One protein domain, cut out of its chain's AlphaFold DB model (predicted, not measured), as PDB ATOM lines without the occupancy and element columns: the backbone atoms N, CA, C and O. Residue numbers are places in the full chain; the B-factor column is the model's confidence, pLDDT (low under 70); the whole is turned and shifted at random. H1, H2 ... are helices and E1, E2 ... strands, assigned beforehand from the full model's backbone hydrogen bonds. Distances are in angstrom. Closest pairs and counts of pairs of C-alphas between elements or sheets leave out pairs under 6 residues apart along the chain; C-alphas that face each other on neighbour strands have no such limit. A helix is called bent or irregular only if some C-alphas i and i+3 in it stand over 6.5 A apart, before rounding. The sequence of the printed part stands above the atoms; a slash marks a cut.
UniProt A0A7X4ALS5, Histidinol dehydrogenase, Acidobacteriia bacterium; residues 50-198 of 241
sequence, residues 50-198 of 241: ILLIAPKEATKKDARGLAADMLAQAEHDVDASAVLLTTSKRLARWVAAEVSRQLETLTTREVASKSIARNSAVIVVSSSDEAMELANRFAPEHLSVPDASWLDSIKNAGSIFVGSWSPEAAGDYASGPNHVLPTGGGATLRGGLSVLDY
ATOM      1  N   ILE A  50      39.739  45.200 -31.222       98.62
ATOM      2  CA  ILE A  50      38.814  44.228 -30.619       98.62
ATOM      3  C   ILE A  50      37.940  44.886 -29.552       98.62
ATOM      4  O   ILE A  50      38.419  45.606 -28.669       98.62
ATOM      5  N   LEU A  51      36.645  44.579 -29.592       98.81
ATOM      6  CA  LEU A  51      35.689  44.877 -28.537       98.81
ATOM      7  C   LEU A  51      35.164  43.572 -27.931       98.81
ATOM      8  O   LEU A  51      34.556  42.751 -28.609       98.81
ATOM      9  N   LEU A  52      35.363  43.391 -26.631       98.75
ATOM     10  CA  LEU A  52      34.883  42.247 -25.864       98.75
ATOM     11  C   LEU A  52      33.700  42.680 -25.001       98.75
ATOM     12  O   LEU A  52      33.763  43.707 -24.325       98.75
ATOM     13  N   ILE A  53      32.645  41.874 -24.952       98.38
ATOM     14  CA  ILE A  53      31.539  42.042 -24.009       98.38
ATOM     15  C   ILE A  53      31.543  40.853 -23.058       98.38
ATOM     16  O   ILE A  53      31.507  39.703 -23.485       98.38
ATOM     17  N   ALA A  54      31.558  41.123 -21.752       97.00
ATOM     18  CA  ALA A  54      31.540  40.072 -20.743       97.00
ATOM     19  C   ALA A  54      30.405  40.252 -19.720       97.00
ATOM     20  O   ALA A  54      30.245  41.342 -19.147       97.00
ATOM     21  N   PRO A  55      29.647  39.176 -19.428       91.62
ATOM     22  CA  PRO A  55      28.496  39.225 -18.544       91.62
ATOM     23  C   PRO A  55      28.942  39.364 -17.087       91.62
ATOM     24  O   PRO A  55      30.105  39.157 -16.727       91.62
ATOM     25  N   LYS A  56      27.997  39.703 -16.210       92.44
ATOM     26  CA  LYS A  56      28.273  39.924 -14.784       92.44
ATOM     27  C   LYS A  56      28.782  38.658 -14.086       92.44
ATOM     28  O   LYS A  56      29.564  38.742 -13.133       92.44
ATOM     29  N   GLU A  57      28.327  37.507 -14.567       93.62
ATOM     30  CA  GLU A  57      28.567  36.160 -14.056       93.62
ATOM     31  C   GLU A  57      29.960  35.629 -14.420       93.62
ATOM     32  O   GLU A  57      30.382  34.613 -13.866       93.62
ATOM     33  N   ALA A  58      30.690  36.329 -15.297       94.31
ATOM     34  CA  ALA A  58      32.032  35.947 -15.709       94.31
ATOM     35  C   ALA A  58      32.962  35.736 -14.502       94.31
ATOM     36  O   ALA A  58      33.018  36.507 -13.532       94.31
ATOM     37  N   THR A  59      33.703  34.639 -14.570       96.00
ATOM     38  CA  THR A  59      34.543  34.127 -13.497       96.00
ATOM     39  C   THR A  59      35.970  34.665 -13.592       96.00
ATOM     40  O   THR A  59      36.385  35.305 -14.559       96.00
ATOM     41  N   LYS A  60      36.792  34.345 -12.586       95.06
ATOM     42  CA  LYS A  60      38.235  34.614 -12.639       95.06
ATOM     43  C   LYS A  60      38.936  33.832 -13.762       95.06
ATOM     44  O   LYS A  60      39.988  34.264 -14.217       95.06
ATOM     45  N   LYS A  61      38.387  32.687 -14.191       95.50
ATOM     46  CA  LYS A  61      38.910  31.938 -15.342       95.50
ATOM     47  C   LYS A  61      38.633  32.702 -16.635       95.50
ATOM     48  O   LYS A  61      39.553  32.864 -17.424       95.50
ATOM     49  N   ASP A  62      37.420  33.226 -16.795       96.94
ATOM     50  CA  ASP A  62      37.043  34.024 -17.969       96.94
ATOM     51  C   ASP A  62      37.894  35.292 -18.071       96.94
ATOM     52  O   ASP A  62      38.370  35.629 -19.148       96.94
ATOM     53  N   ALA A  63      38.213  35.924 -16.935       98.12
ATOM     54  CA  ALA A  63      39.135  37.060 -16.898       98.12
ATOM     55  C   ALA A  63      40.516  36.760 -17.517       98.12
ATOM     56  O   ALA A  63      41.145  37.670 -18.051       98.12
ATOM     57  N   ARG A  64      40.984  35.501 -17.465       98.00
ATOM     58  CA  ARG A  64      42.240  35.076 -18.109       98.00
ATOM     59  C   ARG A  64      42.139  35.004 -19.621       98.00
ATOM     60  O   ARG A  64      43.088  35.416 -20.274       98.00
ATOM     61  N   GLY A  65      41.020  34.500 -20.139       98.25
ATOM     62  CA  GLY A  65      40.750  34.472 -21.578       98.25
ATOM     63  C   GLY A  65      40.579  35.881 -22.131       98.25
ATOM     64  O   GLY A  65      41.306  36.266 -23.030       98.25
ATOM     65  N   LEU A  66      39.734  36.696 -21.492       98.56
ATOM     66  CA  LEU A  66      39.495  38.085 -21.899       98.56
ATOM     67  C   LEU A  66      40.785  38.917 -21.922       98.56
ATOM     68  O   LEU A  66      41.008  39.680 -22.852       98.56
ATOM     69  N   ALA A  67      41.646  38.774 -20.909       98.62
ATOM     70  CA  ALA A  67      42.942  39.451 -20.895       98.62
ATOM     71  C   ALA A  67      43.877  38.962 -22.011       98.62
ATOM     72  O   ALA A  67      44.619  39.771 -22.563       98.62
ATOM     73  N   ALA A  68      43.839  37.666 -22.335       98.50
ATOM     74  CA  ALA A  68      44.626  37.099 -23.422       98.50
ATOM     75  C   ALA A  68      44.141  37.611 -24.784       98.50
ATOM     76  O   ALA A  68      44.976  38.030 -25.573       98.50
ATOM     77  N   ASP A  69      42.828  37.672 -25.021       98.50
ATOM     78  CA  ASP A  69      42.258  38.237 -26.252       98.50
ATOM     79  C   ASP A  69      42.597  39.732 -26.386       98.50
ATOM     80  O   ASP A  69      43.045  40.178 -27.436       98.50
ATOM     81  N   MET A  70      42.502  40.514 -25.298       98.75
ATOM     82  CA  MET A  70      42.937  41.920 -25.323       98.75
ATOM     83  C   MET A  70      44.419  42.075 -25.700       98.75
ATOM     84  O   MET A  70      44.789  43.042 -26.362       98.75
ATOM     85  N   LEU A  71      45.278  41.166 -25.234       98.69
ATOM     86  CA  LEU A  71      46.711  41.200 -25.522       98.69
ATOM     87  C   LEU A  71      47.047  40.671 -26.918       98.69
ATOM     88  O   LEU A  71      47.959  41.222 -27.529       98.69
ATOM     89  N   ALA A  72      46.315  39.667 -27.408       98.19
ATOM     90  CA  ALA A  72      46.428  39.155 -28.771       98.19
ATOM     91  C   ALA A  72      46.186  40.281 -29.779       98.19
ATOM     92  O   ALA A  72      47.011  40.500 -30.655       98.19
ATOM     93  N   GLN A  73      45.151  41.093 -29.560       98.06
ATOM     94  CA  GLN A  73      44.939  42.270 -30.388       98.06
ATOM     95  C   GLN A  73      46.035  43.333 -30.210       98.06
ATOM     96  O   GLN A  73      46.542  43.905 -31.177       98.06
ATOM     97  N   ALA A  74      46.406  43.632 -28.963       98.19
ATOM     98  CA  ALA A  74      47.341  44.714 -28.660       98.19
ATOM     99  C   ALA A  74      48.762  44.473 -29.202       98.19
ATOM    100  O   ALA A  74      49.515  45.432 -29.378       98.19
ATOM    101  N   GLU A  75      49.163  43.224 -29.446       97.69
ATOM    102  CA  GLU A  75      50.495  42.924 -29.976       97.69
ATOM    103  C   GLU A  75      50.664  43.181 -31.477       97.69
ATOM    104  O   GLU A  75      51.807  43.229 -31.939       97.69
ATOM    105  N   HIS A  76      49.576  43.408 -32.223       94.06
ATOM    106  CA  HIS A  76      49.636  43.674 -33.662       94.06
ATOM    107  C   HIS A  76      50.342  44.992 -34.002       94.06
ATOM    108  O   HIS A  76      51.180  45.030 -34.905       94.06
ATOM    109  N   ASP A  77      50.003  46.079 -33.304       94.12
ATOM    110  CA  ASP A  77      50.538  47.416 -33.566       94.12
ATOM    111  C   ASP A  77      50.399  48.315 -32.323       94.12
ATOM    112  O   ASP A  77      49.520  48.118 -31.486       94.12
ATOM    113  N   VAL A  78      51.245  49.342 -32.198       95.88
ATOM    114  CA  VAL A  78      51.157  50.320 -31.097       95.88
ATOM    115  C   VAL A  78      49.872  51.148 -31.146       95.88
ATOM    116  O   VAL A  78      49.465  51.676 -30.110       95.88
ATOM    117  N   ASP A  79      49.258  51.256 -32.325       93.88
ATOM    118  CA  ASP A  79      48.000  51.958 -32.560       93.88
ATOM    119  C   ASP A  79      46.772  51.029 -32.459       93.88
ATOM    120  O   ASP A  79      45.645  51.521 -32.485       93.88
ATOM    121  N   ALA A  80      46.960  49.711 -32.281       96.06
ATOM    122  CA  ALA A  80      45.855  48.775 -32.062       96.06
ATOM    123  C   ALA A  80      45.086  49.113 -30.775       96.06
ATOM    124  O   ALA A  80      45.655  49.686 -29.834       96.06
ATOM    125  N   SER A  81      43.810  48.732 -30.704       97.50
ATOM    126  CA  SER A  81      42.964  48.950 -29.524       97.50
ATOM    127  C   SER A  81      42.255  47.680 -29.058       97.50
ATOM    128  O   SER A  81      41.823  46.855 -29.857       97.50
ATOM    129  N   ALA A  82      42.130  47.530 -27.741       98.50
ATOM    130  CA  ALA A  82      41.408  46.432 -27.116       98.50
ATOM    131  C   ALA A  82      40.498  46.963 -26.008       98.50
ATOM    132  O   ALA A  82      40.956  47.526 -25.010       98.50
ATOM    133  N   VAL A  83      39.191  46.792 -26.163       98.75
ATOM    134  CA  VAL A  83      38.204  47.329 -25.226       98.75
ATOM    135  C   VAL A  83      37.369  46.199 -24.645       98.75
ATOM    136  O   VAL A  83      36.837  45.374 -25.373       98.75
ATOM    137  N   LEU A  84      37.217  46.174 -23.322       98.81
ATOM    138  CA  LEU A  84      36.296  45.275 -22.628       98.81
ATOM    139  C   LEU A  84      35.134  46.070 -22.036       98.81
ATOM    140  O   LEU A  84      35.351  46.948 -21.203       98.81
ATOM    141  N   LEU A  85      33.904  45.699 -22.385       98.75
ATOM    142  CA  LEU A  85      32.675  46.176 -21.760       98.75
ATOM    143  C   LEU A  85      32.162  45.136 -20.762       98.75
ATOM    144  O   LEU A  85      31.977  43.963 -21.092       98.75
ATOM    145  N   THR A  86      31.905  45.551 -19.525       98.50
ATOM    146  CA  THR A  86      31.298  44.671 -18.518       98.50
ATOM    147  C   THR A  86      30.470  45.447 -17.507       98.50
ATOM    148  O   THR A  86      30.786  46.577 -17.161       98.50
ATOM    149  N   THR A  87      29.440  44.825 -16.941       97.94
ATOM    150  CA  THR A  87      28.699  45.393 -15.799       97.94
ATOM    151  C   THR A  87      29.373  45.101 -14.450       97.94
ATOM    152  O   THR A  87      28.952  45.585 -13.397       97.94
ATOM    153  N   SER A  88      30.445  44.298 -14.439       98.25
ATOM    154  CA  SER A  88      31.089  43.810 -13.220       98.25
ATOM    155  C   SER A  88      32.391  44.549 -12.911       98.25
ATOM    156  O   SER A  88      33.453  44.251 -13.456       98.25
ATOM    157  N   LYS A  89      32.357  45.434 -11.904       98.00
ATOM    158  CA  LYS A  89      33.573  46.067 -11.341       98.00
ATOM    159  C   LYS A  89      34.609  45.043 -10.866       98.00
ATOM    160  O   LYS A  89      35.804  45.321 -10.853       98.00
ATOM    161  N   ARG A  90      34.152  43.867 -10.422       98.12
ATOM    162  CA  ARG A  90      35.029  42.781  -9.972       98.12
ATOM    163  C   ARG A  90      35.764  42.152 -11.151       98.12
ATOM    164  O   ARG A  90      36.980  42.009 -11.070       98.12
ATOM    165  N   LEU A  91      35.041  41.835 -12.226       98.50
ATOM    166  CA  LEU A  91      35.637  41.314 -13.454       98.50
ATOM    167  C   LEU A  91      36.637  42.313 -14.033       98.50
ATOM    168  O   LEU A  91      37.755  41.926 -14.348       98.50
ATOM    169  N   ALA A  92      36.273  43.598 -14.070       98.62
ATOM    170  CA  ALA A  92      37.141  44.638 -14.602       98.62
ATOM    171  C   ALA A  92      38.519  44.669 -13.918       98.62
ATOM    172  O   ALA A  92      39.554  44.716 -14.579       98.62
ATOM    173  N   ARG A  93      38.546  44.558 -12.582       98.56
ATOM    174  CA  ARG A  93      39.802  44.476 -11.817       98.56
ATOM    175  C   ARG A  93      40.573  43.188 -12.081       98.56
ATOM    176  O   ARG A  93      41.797  43.222 -12.118       98.56
ATOM    177  N   TRP A  94      39.880  42.057 -12.224       98.69
ATOM    178  CA  TRP A  94      40.533  40.786 -12.539       98.69
ATOM    179  C   TRP A  94      41.190  40.813 -13.914       98.69
ATOM    180  O   TRP A  94      42.339  40.401 -14.017       98.69
ATOM    181  N   VAL A  95      40.502  41.340 -14.926       98.75
ATOM    182  CA  VAL A  95      41.050  41.473 -16.280       98.75
ATOM    183  C   VAL A  95      42.236  42.430 -16.284       98.75
ATOM    184  O   VAL A  95      43.295  42.054 -16.762       98.75
ATOM    185  N   ALA A  96      42.134  43.610 -15.663       98.62
ATOM    186  CA  ALA A  96      43.254  44.557 -15.600       98.62
ATOM    187  C   ALA A  96      44.511  43.970 -14.922       98.62
ATOM    188  O   ALA A  96      45.637  44.164 -15.392       98.62
ATOM    189  N   ALA A  97      44.328  43.223 -13.827       98.62
ATOM    190  CA  ALA A  97      45.428  42.540 -13.147       98.62
ATOM    191  C   ALA A  97      46.056  41.450 -14.030       98.62
ATOM    192  O   ALA A  97      47.271  41.271 -14.039       98.62
ATOM    193  N   GLU A  98      45.228  40.731 -14.778       98.75
ATOM    194  CA  GLU A  98      45.664  39.637 -15.626       98.75
ATOM    195  C   GLU A  98      46.340  40.120 -16.914       98.75
ATOM    196  O   GLU A  98      47.365  39.558 -17.281       98.75
ATOM    197  N   VAL A  99      45.865  41.217 -17.518       98.75
ATOM    198  CA  VAL A  99      46.563  41.931 -18.599       98.75
ATOM    199  C   VAL A  99      47.964  42.321 -18.131       98.75
ATOM    200  O   VAL A  99      48.943  41.989 -18.791       98.75
ATOM    201  N   SER A 100      48.081  42.943 -16.951       98.25
ATOM    202  CA  SER A 100      49.383  43.337 -16.389       98.25
ATOM    203  C   SER A 100      50.312  42.132 -16.204       98.25
ATOM    204  O   SER A 100      51.478  42.184 -16.581       98.25
ATOM    205  N   ARG A 101      49.780  41.026 -15.667       98.56
ATOM    206  CA  ARG A 101      50.533  39.794 -15.400       98.56
ATOM    207  C   ARG A 101      50.993  39.093 -16.679       98.56
ATOM    208  O   ARG A 101      52.123  38.624 -16.743       98.56
ATOM    209  N   GLN A 102      50.114  38.950 -17.669       98.56
ATOM    210  CA  GLN A 102      50.421  38.240 -18.913       98.56
ATOM    211  C   GLN A 102      51.397  39.041 -19.786       98.56
ATOM    212  O   GLN A 102      52.346  38.468 -20.328       98.56
ATOM    213  N   LEU A 103      51.233  40.367 -19.831       97.81
ATOM    214  CA  LEU A 103      52.080  41.290 -20.591       97.81
ATOM    215  C   LEU A 103      53.570  41.190 -20.222       97.81
ATOM    216  O   LEU A 103      54.424  41.401 -21.079       97.81
ATOM    217  N   GLU A 104      53.907  40.841 -18.976       97.81
ATOM    218  CA  GLU A 104      55.302  40.672 -18.535       97.81
ATOM    219  C   GLU A 104      56.057  39.572 -19.287       97.81
ATOM    220  O   GLU A 104      57.281  39.646 -19.394       97.81
ATOM    221  N   THR A 105      55.336  38.576 -19.803       97.00
ATOM    222  CA  THR A 105      55.912  37.378 -20.433       97.00
ATOM    223  C   THR A 105      55.897  37.408 -21.961       97.00
ATOM    224  O   THR A 105      56.478  36.522 -22.585       97.00
ATOM    225  N   LEU A 106      55.265  38.416 -22.571       97.44
ATOM    226  CA  LEU A 106      55.184  38.542 -24.025       97.44
ATOM    227  C   LEU A 106      56.512  39.021 -24.617       97.44
ATOM    228  O   LEU A 106      57.092  40.011 -24.168       97.44
ATOM    229  N   THR A 107      56.960  38.376 -25.692       98.00
ATOM    230  CA  THR A 107      58.088  38.863 -26.505       98.00
ATOM    231  C   THR A 107      57.754  40.192 -27.190       98.00
ATOM    232  O   THR A 107      58.631  41.025 -27.394       98.00
ATOM    233  N   THR A 108      56.471  40.421 -27.473       98.06
ATOM    234  CA  THR A 108      55.874  41.623 -28.078       98.06
ATOM    235  C   THR A 108      55.522  42.714 -27.056       98.06
ATOM    236  O   THR A 108      54.893  43.715 -27.404       98.06
ATOM    237  N   ARG A 109      55.957  42.580 -25.790       97.94
ATOM    238  CA  ARG A 109      55.610  43.486 -24.675       97.94
ATOM    239  C   ARG A 109      55.779  44.971 -24.995       97.94
ATOM    240  O   ARG A 109      54.955  45.778 -24.568       97.94
ATOM    241  N   GLU A 110      56.830  45.365 -25.711       97.81
ATOM    242  CA  GLU A 110      57.078  46.779 -26.039       97.81
ATOM    243  C   GLU A 110      55.999  47.397 -26.939       97.81
ATOM    244  O   GLU A 110      55.736  48.598 -26.837       97.81
ATOM    245  N   VAL A 111      55.381  46.589 -27.804       97.62
ATOM    246  CA  VAL A 111      54.278  46.995 -28.685       97.62
ATOM    247  C   VAL A 111      52.969  46.939 -27.907       97.62
ATOM    248  O   VAL A 111      52.329  47.976 -27.712       97.62
ATOM    249  N   ALA A 112      52.652  45.770 -27.342       98.31
ATOM    250  CA  ALA A 112      51.401  45.531 -26.629       98.31
ATOM    251  C   ALA A 112      51.197  46.494 -25.451       98.31
ATOM    252  O   ALA A 112      50.106  47.019 -25.253       98.31
ATOM    253  N   SER A 113      52.253  46.817 -24.696       98.19
ATOM    254  CA  SER A 113      52.148  47.766 -23.577       98.19
ATOM    255  C   SER A 113      51.749  49.178 -24.014       98.19
ATOM    256  O   SER A 113      51.042  49.861 -23.273       98.19
ATOM    257  N   LYS A 114      52.165  49.625 -25.207       98.44
ATOM    258  CA  LYS A 114      51.815  50.950 -25.743       98.44
ATOM    259  C   LYS A 114      50.367  50.986 -26.217       98.44
ATOM    260  O   LYS A 114      49.672  51.933 -25.853       98.44
ATOM    261  N   SER A 115      49.926  49.955 -26.941       98.19
ATOM    262  CA  SER A 115      48.521  49.788 -27.334       98.19
ATOM    263  C   SER A 115      47.616  49.766 -26.095       98.19
ATOM    264  O   SER A 115      46.728  50.611 -25.964       98.19
ATOM    265  N   ILE A 116      47.931  48.906 -25.114       98.38
ATOM    266  CA  ILE A 116      47.170  48.787 -23.862       98.38
ATOM    267  C   ILE A 116      47.085  50.119 -23.106       98.38
ATOM    268  O   ILE A 116      46.023  50.475 -22.602       98.38
ATOM    269  N   ALA A 117      48.187  50.864 -23.010       98.06
ATOM    270  CA  ALA A 117      48.224  52.101 -22.235       98.06
ATOM    271  C   ALA A 117      47.531  53.291 -22.917       98.06
ATOM    272  O   ALA A 117      47.094  54.207 -22.221       98.06
ATOM    273  N   ARG A 118      47.493  53.332 -24.255       97.06
ATOM    274  CA  ARG A 118      47.038  54.510 -25.014       97.06
ATOM    275  C   ARG A 118      45.637  54.363 -25.587       97.06
ATOM    276  O   ARG A 118      44.900  55.345 -25.590       97.06
ATOM    277  N   ASN A 119      45.290  53.167 -26.054       96.69
ATOM    278  CA  ASN A 119      44.130  52.957 -26.924       96.69
ATOM    279  C   ASN A 119      43.129  51.940 -26.360       96.69
ATOM    280  O   ASN A 119      42.044  51.782 -26.910       96.69
ATOM    281  N   SER A 120      43.477  51.250 -25.275       98.50
ATOM    282  CA  SER A 120      42.687  50.151 -24.717       98.50
ATOM    283  C   SER A 120      42.056  50.524 -23.382       98.50
ATOM    284  O   SER A 120      42.573  51.349 -22.628       98.50
ATOM    285  N   ALA A 121      40.927  49.897 -23.058       98.38
ATOM    286  CA  ALA A 121      40.207  50.192 -21.825       98.38
ATOM    287  C   ALA A 121      39.362  49.015 -21.338       98.38
ATOM    288  O   ALA A 121      38.785  48.267 -22.121       98.38
ATOM    289  N   VAL A 122      39.210  48.911 -20.018       98.69
ATOM    290  CA  VAL A 122      38.144  48.112 -19.410       98.69
ATOM    291  C   VAL A 122      37.082  49.067 -18.879       98.69
ATOM    292  O   VAL A 122      37.318  49.799 -17.916       98.69
ATOM    293  N   ILE A 123      35.918  49.069 -19.515       98.56
ATOM    294  CA  ILE A 123      34.831  50.010 -19.267       98.56
ATOM    295  C   ILE A 123      33.725  49.293 -18.498       98.56
ATOM    296  O   ILE A 123      33.187  48.270 -18.931       98.56
ATOM    297  N   VAL A 124      33.381  49.846 -17.333       98.50
ATOM    298  CA  VAL A 124      32.249  49.358 -16.545       98.50
ATOM    299  C   VAL A 124      30.987  50.092 -16.973       98.50
ATOM    300  O   VAL A 124      30.866  51.287 -16.716       98.50
ATOM    301  N   VAL A 125      30.056  49.364 -17.576       98.31
ATOM    302  CA  VAL A 125      28.756  49.872 -18.035       98.31
ATOM    303  C   VAL A 125      27.649  49.534 -17.030       98.31
ATOM    304  O   VAL A 125      27.821  48.688 -16.148       98.31
ATOM    305  N   SER A 126      26.512  50.211 -17.129       97.12
ATOM    306  CA  SER A 126      25.364  50.056 -16.230       97.12
ATOM    307  C   SER A 126      24.507  48.823 -16.534       97.12
ATOM    308  O   SER A 126      23.934  48.242 -15.609       97.12
ATOM    309  N   SER A 127      24.450  48.386 -17.795       97.00
ATOM    310  CA  SER A 127      23.653  47.235 -18.230       97.00
ATOM    311  C   SER A 127      24.245  46.532 -19.457       97.00
ATOM    312  O   SER A 127      25.132  47.052 -20.134       97.00
ATOM    313  N   SER A 128      23.739  45.329 -19.742       94.50
ATOM    314  CA  SER A 128      24.012  44.622 -20.999       94.50
ATOM    315  C   SER A 128      23.520  45.412 -22.214       94.50
ATOM    316  O   SER A 128      24.217  45.464 -23.221       94.50
ATOM    317  N   ASP A 129      22.372  46.081 -22.098       95.81
ATOM    318  CA  ASP A 129      21.807  46.900 -23.176       95.81
ATOM    319  C   ASP A 129      22.719  48.083 -23.519       95.81
ATOM    320  O   ASP A 129      22.960  48.353 -24.693       95.81
ATOM    321  N   GLU A 130      23.301  48.744 -22.511       97.81
ATOM    322  CA  GLU A 130      24.292  49.801 -22.738       97.81
ATOM    323  C   GLU A 130      25.556  49.246 -23.408       97.81
ATOM    324  O   GLU A 130      26.093  49.879 -24.317       97.81
ATOM    325  N   ALA A 131      26.016  48.048 -23.020       97.62
ATOM    326  CA  ALA A 131      27.137  47.394 -23.699       97.62
ATOM    327  C   ALA A 131      26.840  47.189 -25.193       97.62
ATOM    328  O   ALA A 131      27.691  47.471 -26.034       97.62
ATOM    329  N   MET A 132      25.622  46.745 -25.519       96.94
ATOM    330  CA  MET A 132      25.183  46.530 -26.898       96.94
ATOM    331  C   MET A 132      25.026  47.828 -27.682       96.94
ATOM    332  O   MET A 132      25.407  47.889 -28.852       96.94
ATOM    333  N   GLU A 133      24.491  48.880 -27.065       98.00
ATOM    334  CA  GLU A 133      24.411  50.196 -27.696       98.00
ATOM    335  C   GLU A 133      25.811  50.720 -28.030       98.00
ATOM    336  O   GLU A 133      26.065  51.142 -29.162       98.00
ATOM    337  N   LEU A 134      26.735  50.647 -27.071       98.25
ATOM    338  CA  LEU A 134      28.117  51.073 -27.263       98.25
ATOM    339  C   LEU A 134      28.818  50.234 -28.326       98.25
ATOM    340  O   LEU A 134      29.463  50.816 -29.192       98.25
ATOM    341  N   ALA A 135      28.647  48.911 -28.328       98.38
ATOM    342  CA  ALA A 135      29.228  48.042 -29.348       98.38
ATOM    343  C   ALA A 135      28.735  48.387 -30.757       98.38
ATOM    344  O   ALA A 135      29.537  48.540 -31.675       98.38
ATOM    345  N   ASN A 136      27.433  48.619 -30.914       98.44
ATOM    346  CA  ASN A 136      26.861  49.018 -32.197       98.44
ATOM    347  C   ASN A 136      27.313  50.407 -32.658       98.44
ATOM    348  O   ASN A 136      27.460  50.630 -33.859       98.44
ATOM    349  N   ARG A 137      27.516  51.347 -31.729       98.12
ATOM    350  CA  ARG A 137      28.044  52.685 -32.036       98.12
ATOM    351  C   ARG A 137      29.535  52.661 -32.353       98.12
ATOM    352  O   ARG A 137      29.976  53.445 -33.184       98.12
ATOM    353  N   PHE A 138      30.282  51.795 -31.674       97.75
ATOM    354  CA  PHE A 138      31.708  51.588 -31.893       97.75
ATOM    355  C   PHE A 138      31.957  50.922 -33.251       97.75
ATOM    356  O   PHE A 138      32.856  51.340 -33.967       97.75
ATOM    357  N   ALA A 139      31.103  49.960 -33.628       98.06
ATOM    358  CA  ALA A 139      31.180  49.213 -34.884       98.06
ATOM    359  C   ALA A 139      32.573  48.578 -35.093       98.06
ATOM    360  O   ALA A 139      33.275  48.941 -36.041       98.06
ATOM    361  N   PRO A 140      32.971  47.661 -34.190       97.88
ATOM    362  CA  PRO A 140      34.333  47.140 -34.120       97.88
ATOM    363  C   PRO A 140      34.693  46.269 -35.323       97.88
ATOM    364  O   PRO A 140      33.827  45.604 -35.901       97.88
ATOM    365  N   GLU A 141      35.989  46.199 -35.619       97.81
ATOM    366  CA  GLU A 141      36.581  45.182 -36.489       97.81
ATOM    367  C   GLU A 141      36.273  43.771 -35.956       97.81
ATOM    368  O   GLU A 141      35.569  43.003 -36.619       97.81
ATOM    369  N   HIS A 142      36.690  43.470 -34.722       98.62
ATOM    370  CA  HIS A 142      36.408  42.206 -34.040       98.62
ATOM    371  C   HIS A 142      35.494  42.418 -32.825       98.62
ATOM    372  O   HIS A 142      35.777  43.231 -31.944       98.62
ATOM    373  N   LEU A 143      34.393  41.666 -32.741       98.69
ATOM    374  CA  LEU A 143      33.473  41.683 -31.600       98.69
ATOM    375  C   LEU A 143      33.418  40.311 -30.933       98.69
ATOM    376  O   LEU A 143      33.017  39.340 -31.560       98.69
ATOM    377  N   SER A 144      33.733  40.231 -29.645       98.50
ATOM    378  CA  SER A 144      33.542  39.019 -28.847       98.50
ATOM    379  C   SER A 144      32.343  39.168 -27.914       98.50
ATOM    380  O   SER A 144      32.237  40.141 -27.164       98.50
ATOM    381  N   VAL A 145      31.427  38.201 -27.964       98.06
ATOM    382  CA  VAL A 145      30.215  38.138 -27.136       98.06
ATOM    383  C   VAL A 145      30.144  36.813 -26.381       98.06
ATOM    384  O   VAL A 145      30.641  35.796 -26.863       98.06
ATOM    385  N   PRO A 146      29.513  36.770 -25.196       95.06
ATOM    386  CA  PRO A 146      29.576  35.586 -24.345       95.06
ATOM    387  C   PRO A 146      28.659  34.445 -24.792       95.06
ATOM    388  O   PRO A 146      28.893  33.303 -24.403       95.06
ATOM    389  N   ASP A 147      27.603  34.743 -25.548       94.94
ATOM    390  CA  ASP A 147      26.567  33.779 -25.912       94.94
ATOM    391  C   ASP A 147      25.840  34.190 -27.202       94.94
ATOM    392  O   ASP A 147      25.716  35.375 -27.515       94.94
ATOM    393  N   ALA A 148      25.326  33.202 -27.937       97.12
ATOM    394  CA  ALA A 148      24.635  33.410 -29.208       97.12
ATOM    395  C   ALA A 148      23.320  34.202 -29.074       97.12
ATOM    396  O   ALA A 148      22.900  34.840 -30.035       97.12
ATOM    397  N   SER A 149      22.691  34.225 -27.893       95.50
ATOM    398  CA  SER A 149      21.473  35.014 -27.632       95.50
ATOM    399  C   SER A 149      21.655  36.527 -27.804       95.50
ATOM    400  O   SER A 149      20.672  37.258 -27.872       95.50
ATOM    401  N   TRP A 150      22.896  37.008 -27.903       94.88
ATOM    402  CA  TRP A 150      23.217  38.424 -28.074       94.88
ATOM    403  C   TRP A 150      23.266  38.850 -29.546       94.88
ATOM    404  O   TRP A 150      23.248  40.048 -29.833       94.88
ATOM    405  N   LEU A 151      23.316  37.891 -30.481       97.12
ATOM    406  CA  LEU A 151      23.538  38.155 -31.905       97.12
ATOM    407  C   LEU A 151      22.441  39.027 -32.525       97.12
ATOM    408  O   LEU A 151      22.758  39.944 -33.277       97.12
ATOM    409  N   ASP A 152      21.179  38.821 -32.142       96.94
ATOM    410  CA  ASP A 152      20.037  39.584 -32.670       96.94
ATOM    411  C   ASP A 152      20.095  41.083 -32.319       96.94
ATOM    412  O   ASP A 152      19.444  41.912 -32.955       96.94
ATOM    413  N   SER A 153      20.880  41.448 -31.301       96.00
ATOM    414  CA  SER A 153      21.082  42.840 -30.884       96.00
ATOM    415  C   SER A 153      22.288  43.504 -31.562       96.00
ATOM    416  O   SER A 153      22.493  44.710 -31.390       96.00
ATOM    417  N   ILE A 154      23.089  42.757 -32.329       97.38
ATOM    418  CA  ILE A 154      24.250  43.280 -33.057       97.38
ATOM    419  C   ILE A 154      23.805  43.781 -34.431       97.38
ATOM    420  O   ILE A 154      23.187  43.072 -35.217       97.38
ATOM    421  N   LYS A 155      24.159  45.028 -34.723       97.69
ATOM    422  CA  LYS A 155      23.915  45.715 -35.993       97.69
ATOM    423  C   LYS A 155      25.208  45.927 -36.770       97.69
ATOM    424  O   LYS A 155      25.189  45.814 -37.988       97.69
ATOM    425  N   ASN A 156      26.306  46.226 -36.068       98.31
ATOM    426  CA  ASN A 156      27.588  46.572 -36.679       98.31
ATOM    427  C   ASN A 156      28.737  45.807 -36.005       98.31
ATOM    428  O   ASN A 156      28.984  45.999 -34.815       98.31
ATOM    429  N   ALA A 157      29.441  44.980 -36.773       98.06
ATOM    430  CA  ALA A 157      30.715  44.350 -36.422       98.06
ATOM    431  C   ALA A 157      31.372  43.809 -37.705       98.06
ATOM    432  O   ALA A 157      30.660  43.397 -38.624       98.06
ATOM    433  N   GLY A 158      32.704  43.802 -37.785       97.00
ATOM    434  CA  GLY A 158      33.425  43.191 -38.904       97.00
ATOM    435  C   GLY A 158      33.327  41.664 -38.865       97.00
ATOM    436  O   GLY A 158      32.891  41.045 -39.837       97.00
ATOM    437  N   SER A 159      33.681  41.077 -37.721       97.75
ATOM    438  CA  SER A 159      33.525  39.655 -37.401       97.75
ATOM    439  C   SER A 159      33.094  39.475 -35.944       97.75
ATOM    440  O   SER A 159      33.440  40.288 -35.085       97.75
ATOM    441  N   ILE A 160      32.320  38.421 -35.665       98.44
ATOM    442  CA  ILE A 160      31.761  38.147 -34.337       98.44
ATOM    443  C   ILE A 160      32.244  36.786 -33.832       98.44
ATOM    444  O   ILE A 160      32.079  35.764 -34.498       98.44
ATOM    445  N   PHE A 161      32.768  36.779 -32.615       98.50
ATOM    446  CA  PHE A 161      33.255  35.619 -31.889       98.50
ATOM    447  C   PHE A 161      32.312  35.305 -30.730       98.50
ATOM    448  O   PHE A 161      31.991  36.187 -29.935       98.50
ATOM    449  N   VAL A 162      31.834  34.062 -30.639       98.19
ATOM    450  CA  VAL A 162      30.740  33.704 -29.724       98.19
ATOM    451  C   VAL A 162      31.193  32.685 -28.683       98.19
ATOM    452  O   VAL A 162      31.464  31.527 -28.993       98.19
ATOM    453  N   GLY A 163      31.181  33.103 -27.421       96.50
ATOM    454  CA  GLY A 163      31.470  32.270 -26.261       96.50
ATOM    455  C   GLY A 163      32.959  32.091 -25.965       96.50
ATOM    456  O   GLY A 163      33.841  32.441 -26.746       96.50
ATOM    457  N   SER A 164      33.252  31.501 -24.805       93.75
ATOM    458  CA  SER A 164      34.610  31.434 -24.238       93.75
ATOM    459  C   SER A 164      35.614  30.562 -25.009       93.75
ATOM    460  O   SER A 164      36.770  30.470 -24.599       93.75
ATOM    461  N   TRP A 165      35.185  29.873 -26.067       95.88
ATOM    462  CA  TRP A 165      36.022  28.971 -26.873       95.88
ATOM    463  C   TRP A 165      36.300  29.511 -28.277       95.88
ATOM    464  O   TRP A 165      36.862  28.797 -29.106       95.88
ATOM    465  N   SER A 166      35.922  30.759 -28.537       97.88
ATOM    466  CA  SER A 166      36.121  31.435 -29.814       97.88
ATOM    467  C   SER A 166      37.040  32.644 -29.628       97.88
ATOM    468  O   SER A 166      36.570  33.769 -29.726       97.88
ATOM    469  N   PRO A 167      38.335  32.449 -29.319       97.50
ATOM    470  CA  PRO A 167      39.275  33.564 -29.274       97.50
ATOM    471  C   PRO A 167      39.456  34.160 -30.674       97.50
ATOM    472  O   PRO A 167      39.348  33.443 -31.675       97.50
ATOM    473  N   GLU A 168      39.803  35.443 -30.734       97.00
ATOM    474  CA  GLU A 168      40.078  36.185 -31.975       97.00
ATOM    475  C   GLU A 168      41.062  35.445 -32.890       97.00
ATOM    476  O   GLU A 168      40.775  35.207 -34.062       97.00
ATOM    477  N   ALA A 169      42.141  34.914 -32.307       97.31
ATOM    478  CA  ALA A 169      43.156  34.146 -33.022       97.31
ATOM    479  C   ALA A 169      42.585  32.939 -33.799       97.31
ATOM    480  O   ALA A 169      43.118  32.546 -34.835       97.31
ATOM    481  N   ALA A 170      41.489  32.317 -33.346       97.88
ATOM    482  CA  ALA A 170      40.859  31.251 -34.127       97.88
ATOM    483  C   ALA A 170      40.273  31.792 -35.447       97.88
ATOM    484  O   ALA A 170      40.339  31.113 -36.474       97.88
ATOM    485  N   GLY A 171      39.723  33.009 -35.423       96.69
ATOM    486  CA  GLY A 171      39.283  33.786 -36.590       96.69
ATOM    487  C   GLY A 171      40.426  34.109 -37.529       96.69
ATOM    488  O   GLY A 171      40.335  33.821 -38.718       96.69
ATOM    489  N   ASP A 172      41.521  34.609 -36.967       96.44
ATOM    490  CA  ASP A 172      42.664  35.078 -37.747       96.44
ATOM    491  C   ASP A 172      43.373  33.983 -38.534       96.44
ATOM    492  O   ASP A 172      44.000  34.271 -39.555       96.44
ATOM    493  N   TYR A 173      43.292  32.734 -38.067       97.31
ATOM    494  CA  TYR A 173      44.116  31.658 -38.607       97.31
ATOM    495  C   TYR A 173      43.344  30.502 -39.243       97.31
ATOM    496  O   TYR A 173      43.749  30.041 -40.310       97.31
ATOM    497  N   ALA A 174      42.307  29.958 -38.594       97.50
ATOM    498  CA  ALA A 174      41.888  28.584 -38.919       97.50
ATOM    499  C   ALA A 174      40.386  28.284 -38.866       97.50
ATOM    500  O   ALA A 174      39.979  27.208 -39.302       97.50
ATOM    501  N   SER A 175      39.547  29.179 -38.350       97.75
ATOM    502  CA  SER A 175      38.108  28.904 -38.232       97.75
ATOM    503  C   SER A 175      37.354  29.012 -39.563       97.75
ATOM    504  O   SER A 175      36.299  28.396 -39.706       97.75
ATOM    505  N   GLY A 176      37.898  29.737 -40.548       96.44
ATOM    506  CA  GLY A 176      37.368  29.814 -41.916       96.44
ATOM    507  C   GLY A 176      36.932  31.206 -42.402       96.44
ATOM    508  O   GLY A 176      37.174  31.495 -43.577       96.44
ATOM    509  N   PRO A 177      36.308  32.075 -41.578       95.75
ATOM    510  CA  PRO A 177      36.038  33.466 -41.943       95.75
ATOM    511  C   PRO A 177      37.306  34.243 -42.322       95.75
ATOM    512  O   PRO A 177      38.420  33.855 -41.981       95.75
ATOM    513  N   ASN A 178      37.137  35.345 -43.054       95.81
ATOM    514  CA  ASN A 178      38.257  36.164 -43.510       95.81
ATOM    515  C   ASN A 178      38.644  37.202 -42.445       95.81
ATOM    516  O   ASN A 178      37.773  37.917 -41.960       95.81
ATOM    517  N   HIS A 179      39.938  37.323 -42.142       95.31
ATOM    518  CA  HIS A 179      40.459  38.283 -41.161       95.31
ATOM    519  C   HIS A 179      40.751  39.680 -41.729       95.31
ATOM    520  O   HIS A 179      41.209  40.569 -41.023       95.31
ATOM    521  N   VAL A 180      40.522  39.908 -43.027       94.62
ATOM    522  CA  VAL A 180      40.607  41.254 -43.598       94.62
ATOM    523  C   VAL A 180      39.269  41.920 -43.326       94.62
ATOM    524  O   VAL A 180      38.287  41.667 -44.029       94.62
ATOM    525  N   LEU A 181      39.228  42.751 -42.287       95.44
ATOM    526  CA  LEU A 181      38.004  43.324 -41.736       95.44
ATOM    527  C   LEU A 181      38.037  44.860 -41.706       95.44
ATOM    528  O   LEU A 181      39.109  45.468 -41.674       95.44
ATOM    529  N   PRO A 182      36.869  45.521 -41.772       94.56
ATOM    530  CA  PRO A 182      36.801  46.971 -41.687       94.56
ATOM    531  C   PRO A 182      37.060  47.451 -40.253       94.56
ATOM    532  O   PRO A 182      36.389  47.031 -39.318       94.56
ATOM    533  N   THR A 183      37.977  48.401 -40.112       94.25
ATOM    534  CA  THR A 183      38.390  49.021 -38.840       94.25
ATOM    535  C   THR A 183      37.848  50.446 -38.697       94.25
ATOM    536  O   THR A 183      37.438  51.057 -39.691       94.25
ATOM    537  N   GLY A 184      37.965  51.045 -37.514       92.56
ATOM    538  CA  GLY A 184      37.729  52.471 -37.281       92.56
ATOM    539  C   GLY A 184      36.273  52.867 -37.517       92.56
ATOM    540  O   GLY A 184      36.001  53.921 -38.097       92.56
ATOM    541  N   GLY A 185      35.341  51.982 -37.150       95.06
ATOM    542  CA  GLY A 185      33.905  52.143 -37.391       95.06
ATOM    543  C   GLY A 185      33.445  51.794 -38.811       95.06
ATOM    544  O   GLY A 185      32.267  51.956 -39.146       95.06
ATOM    545  N   GLY A 186      34.343  51.290 -39.668       95.06
ATOM    546  CA  GLY A 186      34.013  50.869 -41.033       95.06
ATOM    547  C   GLY A 186      32.960  49.755 -41.101       95.06
ATOM    548  O   GLY A 186      32.275  49.631 -42.120       95.06
ATOM    549  N   ALA A 187      32.768  49.000 -40.012       96.75
ATOM    550  CA  ALA A 187      31.737  47.970 -39.912       96.75
ATOM    551  C   ALA A 187      30.296  48.518 -39.992       96.75
ATOM    552  O   ALA A 187      29.361  47.755 -40.206       96.75
ATOM    553  N   THR A 188      30.099  49.840 -39.876       96.88
ATOM    554  CA  THR A 188      28.802  50.491 -40.161       96.88
ATOM    555  C   THR A 188      28.425  50.479 -41.644       96.88
ATOM    556  O   THR A 188      27.261  50.682 -41.988       96.88
ATOM    557  N   LEU A 189      29.402  50.282 -42.535       94.81
ATOM    558  CA  LEU A 189      29.223  50.387 -43.983       94.81
ATOM    559  C   LEU A 189      29.301  49.033 -44.688       94.81
ATOM    560  O   LEU A 189      28.714  48.871 -45.758       94.81
ATOM    561  N   ARG A 190      30.061  48.081 -44.137       93.94
ATOM    562  CA  ARG A 190      30.278  46.760 -44.740       93.94
ATOM    563  C   ARG A 190      30.774  45.735 -43.721       93.94
ATOM    564  O   ARG A 190      31.262  46.107 -42.665       93.94
ATOM    565  N   GLY A 191      30.726  44.456 -44.092       92.62
ATOM    566  CA  GLY A 191      31.438  43.384 -43.389       92.62
ATOM    567  C   GLY A 191      32.866  43.173 -43.906       92.62
ATOM    568  O   GLY A 191      33.374  43.953 -44.719       92.62
ATOM    569  N   GLY A 192      33.493  42.084 -43.463       94.00
ATOM    570  CA  GLY A 192      34.812  41.643 -43.918       94.00
ATOM    571  C   GLY A 192      34.952  41.425 -45.424       94.00
ATOM    572  O   GLY A 192      33.983  41.464 -46.187       94.00
ATOM    573  N   LEU A 193      36.187  41.203 -45.867       95.38
ATOM    574  CA  LEU A 193      36.492  40.780 -47.229       95.38
ATOM    575  C   LEU A 193      35.808  39.437 -47.524       95.38
ATOM    576  O   LEU A 193      35.875  38.497 -46.734       95.38
ATOM    577  N   SER A 194      35.155  39.330 -48.677       95.00
ATOM    578  CA  SER A 194      34.403  38.135 -49.063       95.00
ATOM    579  C   SER A 194      34.627  37.770 -50.527       95.00
ATOM    580  O   SER A 194      35.192  38.541 -51.300       95.00
ATOM    581  N   VAL A 195      34.112  36.615 -50.951       95.50
ATOM    582  CA  VAL A 195      34.100  36.230 -52.373       95.50
ATOM    583  C   VAL A 195      33.389  37.263 -53.256       95.50
ATOM    584  O   VAL A 195      33.738  37.410 -54.425       95.50
ATOM    585  N   LEU A 196      32.437  38.020 -52.693       93.88
ATOM    586  CA  LEU A 196      31.711  39.067 -53.412       93.88
ATOM    587  C   LEU A 196      32.609  40.251 -53.789       93.88
ATOM    588  O   LEU A 196      32.334  40.922 -54.777       93.88
ATOM    589  N   ASP A 197      33.718  40.465 -53.074       94.00
ATOM    590  CA  ASP A 197      34.702  41.496 -53.419       94.00
ATOM    591  C   ASP A 197      35.506  41.160 -54.690       94.00
ATOM    592  O   ASP A 197      36.157  42.042 -55.252       94.00
ATOM    593  N   TYR A 198      35.455  39.912 -55.168       95.12
ATOM    594  CA  TYR A 198      36.197  39.439 -56.343       95.12
ATOM    595  C   TYR A 198      35.316  39.197 -57.571       95.12
ATOM    596  O   TYR A 198      35.820  38.807 -58.625       95.12
TER     597      TYR A 198
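Overview. This is residues 50 to 198 of the 241 residues of the protein "Histidinol dehydrogenase" of Acidobacteriia bacterium (UniProt A0A7X4ALS5). A twisted sheet of five parallel strands forms the core, with helices packed on both of its faces: three layers, H1, H2 and H3 on one face and H4 and H5 on the other. The short H6 only grazes the sheet, and a long stretch with no named element, residues 174 to 194, leads from it to H7, whose centre is the farthest from the mean of the C-alphas at 26.1 A. The printed part has 149 residues, with seven named helices and five named strands in the order E1 H1 E2 H2 H3 E3 H4 E4 H5 E5 H6 H7; the class is mixed, helices and strands, and across the sheet the strands run E3 E2 E1 E4 E5. The whole is compact, with a radius of gyration of the C-alphas of 14.5 A, and spans 43 by 35 by 26 A.

Arrangement. In the sheet, E1, residues 50 to 54, is the parallel neighbour of E2, residues 81 to 86, with N 52 and O 83 at 2.8 A. E3, residues 121 to 124, is the edge strand beside E2, with N 123 and O 84 at 2.8 A. E4, residues 142 to 145, is the neighbour of E1 on its other side, with N 144 and O 51 at 2.8 A, and E5, residues 159 to 162, is the other edge strand, with N 161 and O 143 at 2.8 A; these four N and O pairs are within hydrogen-bond range. H1, residues 60 to 74, lies over E2 and E1 at a height over the sheet of 9.3 A and runs along the strands. H2, residues 89 to 103, is on the same face, at a height of 10.0 A, over E3 and E2. H4, residues 128 to 138, is on the opposite face, at a height of 9.2 A, over E1 and only just over E2, on which 3 of its C-alphas fall. H1 is the hub. It touches H2 at a steep tilt of 54 degrees, the same way, the closest C-alphas being those of Ala 63 and Val 95, 4.9 A apart. With residues 71 to 74 alone it touches H3, residues 109 to 118, about perpendicular at 82 degrees, the C-alphas of Ala 74 and Ala 112 closest at 4.6 A. With residues 69 to 73 alone it touches H6, residues 168 to 173, the C-alphas of Asp 69 and Glu 168 closest at 6.5 A. H4 and H5, residues 148 to 153, are close but not clearly touching, the C-alphas of Met 132 and Ser 153 closest at 6.8 A. E1, H1, E2 and E2, H2, H3, E3 and E4, H5, E5 are strand-helix-strand units, two parallel neighbour strands joined through helices, and E3, H4, E4 is a split one, with E2 and E1 between its strands; the four crossovers are right-handed. H2, H4 and H6 have every O i to N i+4 pair within hydrogen-bond range, H1 has 10 of 11, H3 5 of 6, and H5 0 of 2, with 2 of its 3 O i to N i+3 pairs.

Along the chain. E1 begins at C-alpha 50, (38.814, 44.228, -30.619), and is 13.0 A long; E2 is 16.6 A. H1 is 21.0 A long, H2 21.2 A, H4 15.0 A and H3 14.0 A. H5 is only just irregular: C-alphas 149 and 152 are 7.0 A apart. H7, residues 195 to 198, ends at C-alpha 198, (36.197, 39.439, -56.343).

Size, cuts and confidence. The C-alphas of Arg 90 and Tyr 198 are the two farthest apart, at 46.5 A. The printed part has no cut. The link H6 to H7 is long, with 21 residues, and H1 to E2 is short. The mean pLDDT of the printed part is 97.1, and no printed residue is under 70.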